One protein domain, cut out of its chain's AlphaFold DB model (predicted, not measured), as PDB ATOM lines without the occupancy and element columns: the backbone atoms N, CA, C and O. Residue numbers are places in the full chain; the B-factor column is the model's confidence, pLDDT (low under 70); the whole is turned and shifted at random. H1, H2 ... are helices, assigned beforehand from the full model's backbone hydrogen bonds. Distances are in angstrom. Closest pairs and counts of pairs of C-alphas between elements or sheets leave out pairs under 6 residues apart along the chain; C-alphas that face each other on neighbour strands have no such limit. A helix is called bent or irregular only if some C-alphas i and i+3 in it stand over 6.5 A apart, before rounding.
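Overview. This is residues 8 to 117 of the 201 residues of an uncharacterized protein of Nitrospirae bacterium (UniProt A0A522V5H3). Two small groups of helices make a flat, loose V: in one, the long H2 and H4 run side by side with short H3 across their far end, and in the other the hairpin of H5 and H6 packs along one side of H1. The groups meet at the corner between H1 and H2 and are joined a second time by the link from H4 to H5, with a gap between H6 and the arm of H2 and H4. The printed part has 110 residues with six named helices, H1 to H6 in chain order, and no named strand; its class is all helix. It is loose, with a radius of gyration of the C-alphas of 16.6 A, and spans 45 by 35 by 17 A.

Arrangement. Start at H2, residues 32 to 53, one of two hubs. H4, residues 68 to 84, touches it, closest at the C-alphas of Ala 38 and Leu 79, 5.7 A apart; they run opposite ways at a shallow tilt of 33 degrees, only just short of steep. H3, residues 57 to 63, touches H2 at residues 48 to 53 of H2 alone, about perpendicular at 75 degrees; the closest C-alphas, of Ala 51 and Ser 63, are 4.6 A apart. H1, residues 9 to 28, is the other hub, and it and H2 touch only at the corner, and only just, with 3 pairs of C-alphas within 8 A; the closest, of Leu 26 and Tyr 32, are 5.6 A apart. H6, residues 102 to 114, touches residues 10 to 17 of H1 alone, closest at the C-alphas of Pro 10 and Val 112, 5.2 A, opposite ways at a shallow tilt of 31 degrees. H5, residues 92 to 98, touches H1 at a steep tilt of 39 degrees, closest at the C-alphas of Ala 21 and Phe 96, 5.7 A. H5 and H6 form a helical hairpin at a shallow tilt of 23 degrees, closest at the C-alphas of Phe 96 and Ala 102, 5.6 A. Among the pairs that are apart are H2 and H6, and H1 and H4. The helix packing is part aligned, part crossed: 3 of 5 touching pairs, the corner pair left out, stand at a shallow tilt. Look at the backbone and every O i to N i+4 pair is within hydrogen-bond range in H1, H4 and H5, against 17 of 18 in H2, 7 of 9 in H6 and 1 of 3 in H3, where 2 of 4 O i to N i+3 pairs are within range.

Along the chain. Find C-alpha 32 at (40.829, 58.927, -20.268); from there H2 runs 32.7 A to C-alpha 53. Find C-alpha 9 at (29.301, 37.849, -35.030), where H1 begins its 28.2 A. H4 is 24.3 A long and H6 17.3 A, ending at C-alpha 114 at (20.986, 41.237, -25.860); H3 and H5 have 7 residues each, 9.5 A and 10.2 A long. H3 is irregular, with C-alphas 58 and 61 8.1 A apart, and H6 only just, with C-alphas 106 and 109 6.6 A apart.

Size, cuts and confidence. The two C-alphas farthest apart are those of Glu 66 and Asp 103, 46.4 A. The printed part has no cut; the link from H4 to H5, 7 residues, is short, and the other links are tight. Mean pLDDT of the printed part is 93.4, with residues 8 and 116 under 70.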
ATOM      1  N   GLY A   8      28.628  33.802 -33.565       69.06
ATOM      2  CA  GLY A   8      29.656  34.637 -32.924       69.06
ATOM      3  C   GLY A   8      29.684  36.117 -33.324       69.06
ATOM      4  O   GLY A   8      30.208  36.938 -32.572       69.06
ATOM      5  N   VAL A   9      29.123  36.491 -34.478       76.62
ATOM      6  CA  VAL A   9      29.301  37.849 -35.030       76.62
ATOM      7  C   VAL A   9      28.714  38.956 -34.140       76.62
ATOM      8  O   VAL A   9      29.427  39.930 -33.906       76.62
ATOM      9  N   PRO A  10      27.503  38.833 -33.556       80.62
ATOM     10  CA  PRO A  10      26.984  39.854 -32.639       80.62
ATOM     11  C   PRO A  10      27.861  40.064 -31.396       80.62
ATOM     12  O   PRO A  10      27.991  41.185 -30.910       80.62
ATOM     13  N   ILE A  11      28.488  38.996 -30.892       83.38
ATOM     14  CA  ILE A  11      29.377  39.059 -29.724       83.38
ATOM     15  C   ILE A  11      30.658  39.815 -30.085       83.38
ATOM     16  O   ILE A  11      31.054  40.727 -29.364       83.38
ATOM     17  N   ILE A  12      31.268  39.486 -31.229       86.69
ATOM     18  CA  ILE A  12      32.451  40.195 -31.737       86.69
ATOM     19  C   ILE A  12      32.118  41.670 -31.977       86.69
ATOM     20  O   ILE A  12      32.858  42.546 -31.535       86.69
ATOM     21  N   LEU A  13      30.980  41.953 -32.617       89.69
ATOM     22  CA  LEU A  13      30.539  43.315 -32.902       89.69
ATOM     23  C   LEU A  13      30.352  44.139 -31.623       89.69
ATOM     24  O   LEU A  13      30.769  45.294 -31.584       89.69
ATOM     25  N   ARG A  14      29.786  43.553 -30.560       91.25
ATOM     26  CA  ARG A  14      29.689  44.215 -29.252       91.25
ATOM     27  C   ARG A  14      31.068  44.607 -28.721       91.25
ATOM     28  O   ARG A  14      31.263  45.764 -28.358       91.25
ATOM     29  N   THR A  15      32.013  43.669 -28.689       91.88
ATOM     30  CA  THR A  15      33.370  43.932 -28.190       91.88
ATOM     31  C   THR A  15      34.066  45.015 -29.012       91.88
ATOM     32  O   THR A  15      34.697  45.908 -28.447       91.88
ATOM     33  N   VAL A  16      33.922  44.981 -30.340       94.25
ATOM     34  CA  VAL A  16      34.509  45.993 -31.229       94.25
ATOM     35  C   VAL A  16      33.867  47.366 -31.018       94.25
ATOM     36  O   VAL A  16      34.593  48.352 -30.980       94.25
ATOM     37  N   LEU A  17      32.549  47.448 -30.804       95.06
ATOM     38  CA  LEU A  17      31.865  48.704 -30.459       95.06
ATOM     39  C   LEU A  17      32.392  49.315 -29.157       95.06
ATOM     40  O   LEU A  17      32.705  50.504 -29.126       95.06
ATOM     41  N   GLU A  18      32.492  48.513 -28.092       95.38
ATOM     42  CA  GLU A  18      33.018  48.969 -26.798       95.38
ATOM     43  C   GLU A  18      34.470  49.450 -26.936       95.38
ATOM     44  O   GLU A  18      34.806  50.547 -26.489       95.38
ATOM     45  N   THR A  19      35.302  48.674 -27.638       96.19
ATOM     46  CA  THR A  19      36.717  49.002 -27.881       96.19
ATOM     47  C   THR A  19      36.867  50.264 -28.728       96.19
ATOM     48  O   THR A  19      37.733  51.092 -28.459       96.19
ATOM     49  N   PHE A  20      36.021  50.444 -29.744       97.50
ATOM     50  CA  PHE A  20      36.053  51.633 -30.591       97.50
ATOM     51  C   PHE A  20      35.663  52.896 -29.812       97.50
ATOM     52  O   PHE A  20      36.301  53.934 -29.986       97.50
ATOM     53  N   ALA A  21      34.686  52.811 -28.902       97.56
ATOM     54  CA  ALA A  21      34.367  53.920 -28.003       97.56
ATOM     55  C   ALA A  21      35.565  54.288 -27.108       97.56
ATOM     56  O   ALA A  21      35.885  55.468 -26.967       97.56
ATOM     57  N   ASP A  22      36.267  53.293 -26.556       97.62
ATOM     58  CA  ASP A  22      37.481  53.524 -25.764       97.62
ATOM     59  C   ASP A  22      38.621  54.126 -26.610       97.62
ATOM     60  O   ASP A  22      39.271  55.070 -26.165       97.62
ATOM     61  N   LEU A  23      38.808  53.683 -27.861       97.81
ATOM     62  CA  LEU A  23      39.778  54.267 -28.798       97.81
ATOM     63  C   LEU A  23      39.475  55.742 -29.108       97.81
ATOM     64  O   LEU A  23      40.380  56.578 -29.082       97.81
ATOM     65  N   LYS A  24      38.211  56.087 -29.387       97.81
ATOM     66  CA  LYS A  24      37.801  57.485 -29.611       97.81
ATOM     67  C   LYS A  24      38.056  58.347 -28.378       97.81
ATOM     68  O   LYS A  24      38.527  59.470 -28.506       97.81
ATOM     69  N   ASN A  25      37.768  57.822 -27.190       98.12
ATOM     70  CA  ASN A  25      38.018  58.547 -25.952       98.12
ATOM     71  C   ASN A  25      39.520  58.758 -25.698       98.12
ATOM     72  O   ASN A  25      39.915  59.875 -25.387       98.12
ATOM     73  N   LEU A  26      40.354  57.725 -25.873       97.00
ATOM     74  CA  LEU A  26      41.809  57.816 -25.689       97.00
ATOM     75  C   LEU A  26      42.480  58.754 -26.696       97.00
ATOM     76  O   LEU A  26      43.377  59.503 -26.330       97.00
ATOM     77  N   SER A  27      42.047  58.718 -27.958       96.50
ATOM     78  CA  SER A  27      42.581  59.611 -28.996       96.50
ATOM     79  C   SER A  27      42.188  61.076 -28.787       96.50
ATOM     80  O   SER A  27      42.917  61.963 -29.222       96.50
ATOM     81  N   ALA A  28      41.063  61.339 -28.115       96.50
ATOM     82  CA  ALA A  28      40.599  62.690 -27.809       96.50
ATOM     83  C   ALA A  28      41.136  63.244 -26.475       96.50
ATOM     84  O   ALA A  28      41.249  64.459 -26.323       96.50
ATOM     85  N   ASP A  29      41.413  62.380 -25.497       96.50
ATOM     86  CA  ASP A  29      41.776  62.753 -24.128       96.50
ATOM     87  C   ASP A  29      42.702  61.686 -23.525       96.50
ATOM     88  O   ASP A  29      42.254  60.620 -23.099       96.50
ATOM     89  N   GLU A  30      44.003  61.977 -23.447       94.50
ATOM     90  CA  GLU A  30      44.998  61.055 -22.879       94.50
ATOM     91  C   GLU A  30      44.701  60.689 -21.415       94.50
ATOM     92  O   GLU A  30      44.987  59.573 -20.975       94.50
ATOM     93  N   ASN A  31      44.038  61.581 -20.665       97.00
ATOM     94  CA  ASN A  31      43.660  61.329 -19.278       97.00
ATOM     95  C   ASN A  31      42.483  60.358 -19.157       97.00
ATOM     96  O   ASN A  31      42.160  59.922 -18.050       97.00
ATOM     97  N   TYR A  32      41.853  59.964 -20.268       97.94
ATOM     98  CA  TYR A  32      40.829  58.927 -20.268       97.94
ATOM     99  C   TYR A  32      41.348  57.594 -19.709       97.94
ATOM    100  O   TYR A  32      40.584  56.854 -19.085       97.94
ATOM    101  N   VAL A  33      42.656  57.325 -19.816       97.69
ATOM    102  CA  VAL A  33      43.289  56.160 -19.179       97.69
ATOM    103  C   VAL A  33      43.014  56.096 -17.670       97.69
ATOM    104  O   VAL A  33      42.834  55.010 -17.126       97.69
ATOM    105  N   ASN A  34      42.865  57.240 -16.995       98.31
ATOM    106  CA  ASN A  34      42.548  57.295 -15.567       98.31
ATOM    107  C   ASN A  34      41.107  56.838 -15.273       98.31
ATOM    108  O   ASN A  34      40.858  56.195 -14.254       98.31
ATOM    109  N   LEU A  35      40.157  57.099 -16.179       98.06
ATOM    110  CA  LEU A  35      38.777  56.594 -16.086       98.06
ATOM    111  C   LEU A  35      38.719  55.079 -16.336       98.06
ATOM    112  O   LEU A  35      37.965  54.359 -15.669       98.06
ATOM    113  N   MET A  36      39.550  54.584 -17.261       97.62
ATOM    114  CA  MET A  36      39.730  53.147 -17.485       97.62
ATOM    115  C   MET A  36      40.338  52.476 -16.249       97.62
ATOM    116  O   MET A  36      39.808  51.470 -15.780       97.62
ATOM    117  N   GLN A  37      41.379  53.076 -15.663       98.25
ATOM    118  CA  GLN A  37      42.024  52.580 -14.449       98.25
ATOM    119  C   GLN A  37      41.056  52.565 -13.261       98.25
ATOM    120  O   GLN A  37      40.997  51.579 -12.529       98.25
ATOM    121  N   ALA A  38      40.243  53.613 -13.092       98.25
ATOM    122  CA  ALA A  38      39.219  53.649 -12.053       98.25
ATOM    123  C   ALA A  38      38.224  52.487 -12.212       98.25
ATOM    124  O   ALA A  38      37.909  51.801 -11.239       98.25
ATOM    125  N   SER A  39      37.770  52.228 -13.442       97.06
ATOM    126  CA  SER A  39      36.854  51.119 -13.748       97.06
ATOM    127  C   SER A  39      37.496  49.752 -13.487       97.06
ATOM    128  O   SER A  39      36.868  48.887 -12.879       97.06
ATOM    129  N   TYR A  40      38.764  49.580 -13.869       97.31
ATOM    130  CA  TYR A  40      39.550  48.375 -13.599       97.31
ATOM    131  C   TYR A  40      39.669  48.085 -12.095       97.31
ATOM    132  O   TYR A  40      39.339  46.987 -11.647       97.31
ATOM    133  N   LEU A  41      40.087  49.080 -11.302       98.25
ATOM    134  CA  LEU A  41      40.222  48.940  -9.849       98.25
ATOM    135  C   LEU A  41      38.874  48.628  -9.191       98.25
ATOM    136  O   LEU A  41      38.807  47.801  -8.283       98.25
ATOM    137  N   HIS A  42      37.795  49.260  -9.659       97.56
ATOM    138  CA  HIS A  42      36.455  49.038  -9.127       97.56
ATOM    139  C   HIS A  42      35.981  47.589  -9.299       97.56
ATOM    140  O   HIS A  42      35.474  47.001  -8.344       97.56
ATOM    141  N   GLU A  43      36.174  46.992 -10.477       96.94
ATOM    142  CA  GLU A  43      35.783  45.598 -10.721       96.94
ATOM    143  C   GLU A  43      36.642  44.612  -9.914       96.94
ATOM    144  O   GLU A  43      36.103  43.688  -9.300       96.94
ATOM    145  N   TRP A  44      37.952  44.849  -9.796       97.12
ATOM    146  CA  TRP A  44      38.812  44.027  -8.936       97.12
ATOM    147  C   TRP A  44      38.434  44.104  -7.459       97.12
ATOM    148  O   TRP A  44      38.390  43.072  -6.792       97.12
ATOM    149  N   LEU A  45      38.081  45.286  -6.948       97.44
ATOM    150  CA  LEU A  45      37.598  45.431  -5.572       97.44
ATOM    151  C   LEU A  45      36.329  44.608  -5.316       97.44
ATOM    152  O   LEU A  45      36.183  44.052  -4.228       97.44
ATOM    153  N   ARG A  46      35.433  44.470  -6.304       95.75
ATOM    154  CA  ARG A  46      34.250  43.596  -6.191       95.75
ATOM    155  C   ARG A  46      34.651  42.125  -6.091       95.75
ATOM    156  O   ARG A  46      34.122  41.426  -5.231       95.75
ATOM    157  N   ILE A  47      35.608  41.684  -6.910       95.69
ATOM    158  CA  ILE A  47      36.146  40.315  -6.862       95.69
ATOM    159  C   ILE A  47      36.829  40.050  -5.519       95.69
ATOM    160  O   ILE A  47      36.543  39.045  -4.877       95.69
ATOM    161  N   PHE A  48      37.696  40.950  -5.055       95.75
ATOM    162  CA  PHE A  48      38.394  40.789  -3.779       95.75
ATOM    163  C   PHE A  48      37.439  40.810  -2.590       95.75
ATOM    164  O   PHE A  48      37.627  40.049  -1.646       95.75
ATOM    165  N   LYS A  49      36.401  41.652  -2.632       94.50
ATOM    166  CA  LYS A  49      35.357  41.667  -1.606       94.50
ATOM    167  C   LYS A  49      34.641  40.321  -1.523       94.50
ATOM    168  O   LYS A  49      34.441  39.823  -0.424       94.50
ATOM    169  N   GLU A  50      34.308  39.727  -2.665       94.75
ATOM    170  CA  GLU A  50      33.702  38.395  -2.709       94.75
ATOM    171  C   GLU A  50      34.683  37.308  -2.246       94.75
ATOM    172  O   GLU A  50      34.316  36.431  -1.469       94.75
ATOM    173  N   ALA A  51      35.955  37.394  -2.643       94.19
ATOM    174  CA  ALA A  51      36.986  36.440  -2.237       94.19
ATOM    175  C   ALA A  51      37.216  36.455  -0.719       94.19
ATOM    176  O   ALA A  51      37.397  35.401  -0.117       94.19
ATOM    177  N   LYS A  52      37.149  37.631  -0.082       90.38
ATOM    178  CA  LYS A  52      37.251  37.771   1.378       90.38
ATOM    179  C   LYS A  52      36.121  37.075   2.138       90.38
ATOM    180  O   LYS A  52      36.346  36.682   3.277       90.38
ATOM    181  N   ASN A  53      34.942  36.912   1.532       88.00
ATOM    182  CA  ASN A  53      33.844  36.165   2.150       88.00
ATOM    183  C   ASN A  53      34.155  34.658   2.215       88.00
ATOM    184  O   ASN A  53      33.676  33.982   3.113       88.00
ATOM    185  N   GLY A  54      34.972  34.137   1.290       81.38
ATOM    186  CA  GLY A  54      35.455  32.749   1.297       81.38
ATOM    187  C   GLY A  54      34.461  31.692   0.799       81.38
ATOM    188  O   GLY A  54      34.865  30.559   0.565       81.38
ATOM    189  N   ASP A  55      33.199  32.057   0.570       89.06
ATOM    190  CA  ASP A  55      32.125  31.103   0.248       89.06
ATOM    191  C   ASP A  55      32.026  30.734  -1.244       89.06
ATOM    192  O   ASP A  55      31.308  29.805  -1.618       89.06
ATOM    193  N   ASN A  56      32.721  31.464  -2.122       92.56
ATOM    194  CA  ASN A  56      32.592  31.301  -3.567       92.56
ATOM    195  C   ASN A  56      33.685  30.368  -4.140       92.56
ATOM    196  O   ASN A  56      34.845  30.781  -4.260       92.56
ATOM    197  N   PRO A  57      33.333  29.141  -4.582       94.06
ATOM    198  CA  PRO A  57      34.309  28.151  -5.042       94.06
ATOM    199  C   PRO A  57      35.027  28.556  -6.336       94.06
ATOM    200  O   PRO A  57      36.124  28.076  -6.613       94.06
ATOM    201  N   TYR A  58      34.457  29.459  -7.137       94.25
ATOM    202  CA  TYR A  58      35.072  29.896  -8.395       94.25
ATOM    203  C   TYR A  58      36.249  30.857  -8.191       94.25
ATOM    204  O   TYR A  58      37.027  31.078  -9.119       94.25
ATOM    205  N   ILE A  59      36.395  31.420  -6.989       93.75
ATOM    206  CA  ILE A  59      37.450  32.381  -6.642       93.75
ATOM    207  C   ILE A  59      38.250  31.955  -5.404       93.75
ATOM    208  O   ILE A  59      38.981  32.764  -4.838       93.75
ATOM    209  N   GLU A  60      38.168  30.684  -5.008       93.19
ATOM    210  CA  GLU A  60      38.880  30.127  -3.847       93.19
ATOM    211  C   GLU A  60      40.391  30.408  -3.897       93.19
ATOM    212  O   GLU A  60      41.010  30.803  -2.915       93.19
ATOM    213  N   LYS A  61      41.009  30.303  -5.077       93.19
ATOM    214  CA  LYS A  61      42.441  30.610  -5.223       93.19
ATOM    215  C   LYS A  61      42.781  32.061  -4.884       93.19
ATOM    216  O   LYS A  61      43.898  32.332  -4.463       93.19
ATOM    217  N   ILE A  62      41.844  32.985  -5.089       92.94
ATOM    218  CA  ILE A  62      42.022  34.398  -4.749       92.94
ATOM    219  C   ILE A  62      41.868  34.591  -3.236       92.94
ATOM    220  O   ILE A  62      42.622  35.367  -2.656       92.94
ATOM    221  N   SER A  63      40.947  33.870  -2.582       91.25
ATOM    222  CA  SER A  63      40.745  33.970  -1.127       91.25
ATOM    223  C   SER A  63      41.941  33.458  -0.317       91.25
ATOM    224  O   SER A  63      42.183  33.937   0.788       91.25
ATOM    225  N   GLN A  64      42.723  32.538  -0.888       92.25
ATOM    226  CA  GLN A  64      43.926  31.960  -0.281       92.25
ATOM    227  C   GLN A  64      45.196  32.811  -0.458       92.25
ATOM    228  O   GLN A  64      46.259  32.436   0.036       92.25
ATOM    229  N   VAL A  65      45.125  33.943  -1.163       93.62
ATOM    230  CA  VAL A  65      46.276  34.836  -1.340       93.62
ATOM    231  C   VAL A  65      46.642  35.477   0.003       93.62
ATOM    232  O   VAL A  65      45.862  36.248   0.561       93.62
ATOM    233  N   GLU A  66      47.848  35.198   0.505       93.38
ATOM    234  CA  GLU A  66      48.302  35.630   1.840       93.38
ATOM    235  C   GLU A  66      48.193  37.148   2.055       93.38
ATOM    236  O   GLU A  66      47.800  37.610   3.127       93.38
ATOM    237  N   ASN A  67      48.485  37.943   1.021       94.94
ATOM    238  CA  ASN A  67      48.446  39.402   1.073       94.94
ATOM    239  C   ASN A  67      47.142  40.012   0.521       94.94
ATOM    240  O   ASN A  67      47.109  41.211   0.245       94.94
ATOM    241  N   LEU A  68      46.046  39.248   0.394       94.50
ATOM    242  CA  LEU A  68      44.779  39.738  -0.176       94.50
ATOM    243  C   LEU A  68      44.262  41.009   0.517       94.50
ATOM    244  O   LEU A  68      43.765  41.924  -0.138       94.50
ATOM    245  N   ASN A  69      44.384  41.089   1.845       94.62
ATOM    246  CA  ASN A  69      43.958  42.271   2.598       94.62
ATOM    247  C   ASN A  69      44.777  43.516   2.250       94.62
ATOM    248  O   ASN A  69      44.197  44.594   2.123       94.62
ATOM    249  N   GLN A  70      46.084  43.352   2.059       96.69
ATOM    250  CA  GLN A  70      46.970  44.430   1.637       96.69
ATOM    251  C   GLN A  70      46.642  44.866   0.205       96.69
ATOM    252  O   GLN A  70      46.401  46.046  -0.023       96.69
ATOM    253  N   VAL A  71      46.533  43.920  -0.738       95.81
ATOM    254  CA  VAL A  71      46.207  44.218  -2.145       95.81
ATOM    255  C   VAL A  71      44.856  44.928  -2.263       95.81
ATOM    256  O   VAL A  71      44.729  45.889  -3.019       95.81
ATOM    257  N   TYR A  72      43.856  44.495  -1.488       96.88
ATOM    258  CA  TYR A  72      42.559  45.168  -1.417       96.88
ATOM    259  C   TYR A  72      42.708  46.625  -0.966       96.88
ATOM    260  O   TYR A  72      42.170  47.516  -1.620       96.88
ATOM    261  N   ALA A  73      43.436  46.872   0.130       97.69
ATOM    262  CA  ALA A  73      43.630  48.218   0.664       97.69
ATOM    263  C   ALA A  73      44.383  49.123  -0.326       97.69
ATOM    264  O   ALA A  73      44.000  50.272  -0.520       97.69
ATOM    265  N   GLU A  74      45.394  48.591  -1.018       97.75
ATOM    266  CA  GLU A  74      46.122  49.308  -2.073       97.75
ATOM    267  C   GLU A  74      45.209  49.679  -3.256       97.75
ATOM    268  O   GLU A  74      45.270  50.798  -3.764       97.75
ATOM    269  N   HIS A  75      44.331  48.770  -3.696       98.12
ATOM    270  CA  HIS A  75      43.375  49.059  -4.772       98.12
ATOM    271  C   HIS A  75      42.321  50.088  -4.349       98.12
ATOM    272  O   HIS A  75      41.923  50.925  -5.162       98.12
ATOM    273  N   GLU A  76      41.876  50.033  -3.094       98.31
ATOM    274  CA  GLU A  76      40.924  50.983  -2.521       98.31
ATOM    275  C   GLU A  76      41.526  52.392  -2.439       98.31
ATOM    276  O   GLU A  76      40.907  53.341  -2.922       98.31
ATOM    277  N   ASP A  77      42.759  52.515  -1.939       98.44
ATOM    278  CA  ASP A  77      43.511  53.775  -1.881       98.44
ATOM    279  C   ASP A  77      43.773  54.354  -3.282       98.44
ATOM    280  O   ASP A  77      43.497  55.525  -3.544       98.44
ATOM    281  N   ASN A  78      44.213  53.525  -4.234       98.31
ATOM    282  CA  ASN A  78      44.427  53.960  -5.616       98.31
ATOM    283  C   ASN A  78      43.129  54.443  -6.284       98.31
ATOM    284  O   ASN A  78      43.132  55.456  -6.987       98.31
ATOM    285  N   LEU A  79      42.004  53.756  -6.054       98.44
ATOM    286  CA  LEU A  79      40.710  54.194  -6.573       98.44
ATOM    287  C   LEU A  79      40.267  55.508  -5.917       98.44
ATOM    288  O   LEU A  79      39.703  56.366  -6.592       98.44
ATOM    289  N   GLN A  80      40.517  55.678  -4.621       98.31
ATOM    290  CA  GLN A  80      40.190  56.903  -3.902       98.31
ATOM    291  C   GLN A  80      40.993  58.101  -4.432       98.31
ATOM    292  O   GLN A  80      40.399  59.130  -4.754       98.31
ATOM    293  N   LYS A  81      42.299  57.935  -4.668       98.38
ATOM    294  CA  LYS A  81      43.152  58.950  -5.314       98.38
ATOM    295  C   LYS A  81      42.649  59.347  -6.701       98.38
ATOM    296  O   LYS A  81      42.648  60.525  -7.050       98.38
ATOM    297  N   LEU A  82      42.189  58.387  -7.507       98.25
ATOM    298  CA  LEU A  82      41.594  58.686  -8.814       98.25
ATOM    299  C   LEU A  82      40.304  59.503  -8.673       98.25
ATOM    300  O   LEU A  82      40.132  60.499  -9.375       98.25
ATOM    301  N   LYS A  83      39.431  59.139  -7.725       97.88
ATOM    302  CA  LYS A  83      38.184  59.871  -7.448       97.88
ATOM    303  C   LYS A  83      38.436  61.306  -6.992       97.88
ATOM    304  O   LYS A  83      37.718  62.200  -7.429       97.88
ATOM    305  N   GLU A  84      39.451  61.530  -6.163       98.00
ATOM    306  CA  GLU A  84      39.871  62.868  -5.720       98.00
ATOM    307  C   GLU A  84      40.318  63.756  -6.887       98.00
ATOM    308  O   GLU A  84      40.120  64.968  -6.859       98.00
ATOM    309  N   ASN A  85      40.822  63.143  -7.959       96.75
ATOM    310  CA  ASN A  85      41.161  63.807  -9.215       96.75
ATOM    311  C   ASN A  85      40.012  63.783 -10.248       96.75
ATOM    312  O   ASN A  85      40.236  64.012 -11.433       96.75
ATOM    313  N   ASN A  86      38.769  63.538  -9.814       96.81
ATOM    314  CA  ASN A  86      37.552  63.457 -10.640       96.81
ATOM    315  C   ASN A  86      37.503  62.292 -11.648       96.81
ATOM    316  O   ASN A  86      36.656  62.279 -12.545       96.81
ATOM    317  N   TYR A  87      38.341  61.268 -11.480       98.00
ATOM    318  CA  TYR A  87      38.300  60.054 -12.291       98.00
ATOM    319  C   TYR A  87      37.486  58.973 -11.581       98.00
ATOM    320  O   TYR A  87      37.955  58.281 -10.677       98.00
ATOM    321  N   THR A  88      36.227  58.834 -11.993       96.81
ATOM    322  CA  THR A  88      35.299  57.829 -11.458       96.81
ATOM    323  C   THR A  88      35.014  56.741 -12.497       96.81
ATOM    324  O   THR A  88      35.042  57.030 -13.697       96.81
ATOM    325  N   PRO A  89      34.734  55.492 -12.074       96.62
ATOM    326  CA  PRO A  89      34.323  54.436 -12.993       96.62
ATOM    327  C   PRO A  89      33.131  54.871 -13.849       96.62
ATOM    328  O   PRO A  89      32.121  55.344 -13.321       96.62
ATOM    329  N   LEU A  90      33.230  54.691 -15.166       95.44
ATOM    330  CA  LEU A  90      32.154  55.056 -16.082       95.44
ATOM    331  C   LEU A  90      31.193  53.890 -16.301       95.44
ATOM    332  O   LEU A  90      31.598  52.748 -16.517       95.44
ATOM    333  N   SER A  91      29.899  54.202 -16.363       94.81
ATOM    334  CA  SER A  91      28.923  53.271 -16.927       94.81
ATOM    335  C   SER A  91      29.147  53.099 -18.435       94.81
ATOM    336  O   SER A  91      29.712  53.976 -19.095       94.81
ATOM    337  N   HIS A  92      28.646  52.000 -19.010       92.62
ATOM    338  CA  HIS A  92      28.701  51.786 -20.463       92.62
ATOM    339  C   HIS A  92      28.086  52.963 -21.233       92.62
ATOM    340  O   HIS A  92      28.676  53.438 -22.192       92.62
ATOM    341  N   PHE A  93      26.956  53.511 -20.774       95.75
ATOM    342  CA  PHE A  93      26.365  54.680 -21.427       95.75
ATOM    343  C   PHE A  93      27.301  55.895 -21.414       95.75
ATOM    344  O   PHE A  93      27.511  56.510 -22.454       95.75
ATOM    345  N   LYS A  94      27.899  56.230 -20.261       97.31
ATOM    346  CA  LYS A  94      28.787  57.398 -20.145       97.31
ATOM    347  C   LYS A  94      30.064  57.260 -20.969       97.31
ATOM    348  O   LYS A  94      30.527  58.248 -21.528       97.31
ATOM    349  N   ARG A  95      30.584  56.038 -21.104       96.81
ATOM    350  CA  ARG A  95      31.684  55.712 -22.022       96.81
ATOM    351  C   ARG A  95      31.345  56.076 -23.469       96.81
ATOM    352  O   ARG A  95      32.115  56.783 -24.116       96.81
ATOM    353  N   PHE A  96      30.192  55.621 -23.957       97.88
ATOM    354  CA  PHE A  96      29.742  55.896 -25.325       97.88
ATOM    355  C   PHE A  96      29.375  57.369 -25.524       97.88
ATOM    356  O   PHE A  96      29.705  57.948 -26.553       97.88
ATOM    357  N   GLU A  97      28.739  58.001 -24.537       97.81
ATOM    358  CA  GLU A  97      28.409  59.428 -24.576       97.81
ATOM    359  C   GLU A  97      29.671  60.291 -24.720       97.81
ATOM    360  O   GLU A  97      29.713  61.155 -25.594       97.81
ATOM    361  N   LYS A  98      30.727  60.014 -23.940       97.31
ATOM    362  CA  LYS A  98      32.007  60.738 -24.034       97.31
ATOM    363  C   LYS A  98      32.696  60.535 -25.392       97.31
ATOM    364  O   LYS A  98      33.288  61.477 -25.907       97.31
ATOM    365  N   ALA A  99      32.514  59.367 -26.014       97.38
ATOM    366  CA  ALA A  99      33.011  59.069 -27.358       97.38
ATOM    367  C   ALA A  99      32.161  59.697 -28.486       97.38
ATOM    368  O   ALA A  99      32.456  59.494 -29.669       97.38
ATOM    369  N   GLY A 100      31.077  60.411 -28.155       97.12
ATOM    370  CA  GLY A 100      30.119  60.932 -29.131       97.12
ATOM    371  C   GLY A 100      29.353  59.829 -29.867       97.12
ATOM    372  O   GLY A 100      29.063  59.986 -31.045       97.12
ATOM    373  N   MET A 101      29.089  58.701 -29.199       96.94
ATOM    374  CA  MET A 101      28.453  57.493 -29.753       96.94
ATOM    375  C   MET A 101      27.146  57.128 -29.025       96.94
ATOM    376  O   MET A 101      26.836  55.960 -28.764       96.94
ATOM    377  N   ALA A 102      26.393  58.139 -28.583       96.81
ATOM    378  CA  ALA A 102      25.177  57.925 -27.799       96.81
ATOM    379  C   ALA A 102      24.076  57.208 -28.605       96.81
ATOM    380  O   ALA A 102      23.314  56.423 -28.032       96.81
ATOM    381  N   ASP A 103      24.003  57.447 -29.914       95.75
ATOM    382  CA  ASP A 103      22.993  56.849 -30.787       95.75
ATOM    383  C   ASP A 103      23.295  55.374 -31.056       95.75
ATOM    384  O   ASP A 103      22.403  54.528 -30.951       95.75
ATOM    385  N   GLU A 104      24.560  55.025 -31.287       94.06
ATOM    386  CA  GLU A 104      25.031  53.646 -31.420       94.06
ATOM    387  C   GLU A 104      24.796  52.859 -30.128       94.06
ATOM    388  O   GLU A 104      24.388  51.696 -30.180       94.06
ATOM    389  N   TYR A 105      24.974  53.495 -28.962       94.31
ATOM    390  CA  TYR A 105      24.646  52.885 -27.673       94.31
ATOM    391  C   TYR A 105      23.148  52.557 -27.551       94.31
ATOM    392  O   TYR A 105      22.758  51.470 -27.115       94.31
ATOM    393  N   ARG A 106      22.285  53.512 -27.918       91.38
ATOM    394  CA  ARG A 106      20.823  53.372 -27.799       91.38
ATOM    395  C   ARG A 106      20.233  52.424 -28.840       91.38
ATOM    396  O   ARG A 106      19.149  51.894 -28.612       91.38
ATOM    397  N   SER A 107      20.940  52.202 -29.945       90.12
ATOM    398  CA  SER A 107      20.529  51.333 -31.042       90.12
ATOM    399  C   SER A 107      21.359  50.047 -31.075       90.12
ATOM    400  O   SER A 107      21.043  49.098 -30.357       90.12
ATOM    401  N   ILE A 108      22.417  50.003 -31.886       87.75
ATOM    402  CA  ILE A 108      23.205  48.813 -32.228       87.75
ATOM    403  C   ILE A 108      23.664  48.070 -30.976       87.75
ATOM    404  O   ILE A 108      23.428  46.866 -30.859       87.75
ATOM    405  N   TYR A 109      24.249  48.786 -30.013       87.94
ATOM    406  CA  TYR A 109      24.734  48.203 -28.767       87.94
ATOM    407  C   TYR A 109      23.609  47.513 -27.985       87.94
ATOM    408  O   TYR A 109      23.797  46.395 -27.515       87.94
ATOM    409  N   ASN A 110      22.418  48.115 -27.892       84.31
ATOM    410  CA  ASN A 110      21.264  47.502 -27.226       84.31
ATOM    411  C   ASN A 110      20.887  46.149 -27.863       84.31
ATOM    412  O   ASN A 110      20.670  45.164 -27.151       84.31
ATOM    413  N   PHE A 111      20.888  46.077 -29.200       82.06
ATOM    414  CA  PHE A 111      20.608  44.843 -29.932       82.06
ATOM    415  C   PHE A 111      21.697  43.786 -29.706       82.06
ATOM    416  O   PHE A 111      21.382  42.661 -29.308       82.06
ATOM    417  N   VAL A 112      22.979  44.110 -29.884       83.44
ATOM    418  CA  VAL A 112      24.062  43.112 -29.758       83.44
ATOM    419  C   VAL A 112      24.353  42.717 -28.307       83.44
ATOM    420  O   VAL A 112      24.703  41.572 -28.031       83.44
ATOM    421  N   CYS A 113      24.116  43.610 -27.347       80.81
ATOM    422  CA  CYS A 113      24.223  43.313 -25.919       80.81
ATOM    423  C   CYS A 113      23.187  42.264 -25.492       80.81
ATOM    424  O   CYS A 113      23.506  41.345 -24.738       80.81
ATOM    425  N   SER A 114      21.981  42.296 -26.072       74.06
ATOM    426  CA  SER A 114      20.986  41.237 -25.860       74.06
ATOM    427  C   SER A 114      21.431  39.869 -26.392       74.06
ATOM    428  O   SER A 114      20.946  38.853 -25.915       74.06
ATOM    429  N   HIS A 115      22.409  39.810 -27.302       71.69
ATOM    430  CA  HIS A 115      23.020  38.546 -27.715       71.69
ATOM    431  C   HIS A 115      24.086  38.048 -26.716       71.69
ATOM    432  O   HIS A 115      24.490  36.889 -26.758       71.69
ATOM    433  N   SER A 116      24.551  38.888 -25.796       65.81
ATOM    434  CA  SER A 116      25.461  38.474 -24.719       65.81
ATOM    435  C   SER A 116      24.725  38.103 -23.428       65.81
ATOM    436  O   SER A 116      25.319  37.502 -22.536       65.81
ATOM    437  N   HIS A 117      23.439  38.443 -23.315       70.00
ATOM    438  CA  HIS A 117      22.627  38.188 -22.131       70.00
ATOM    439  C   HIS A 117      21.443  37.288 -22.477       70.00
ATOM    440  O   HIS A 117      20.676  37.606 -23.376       70.00
TER     441      HIS A 117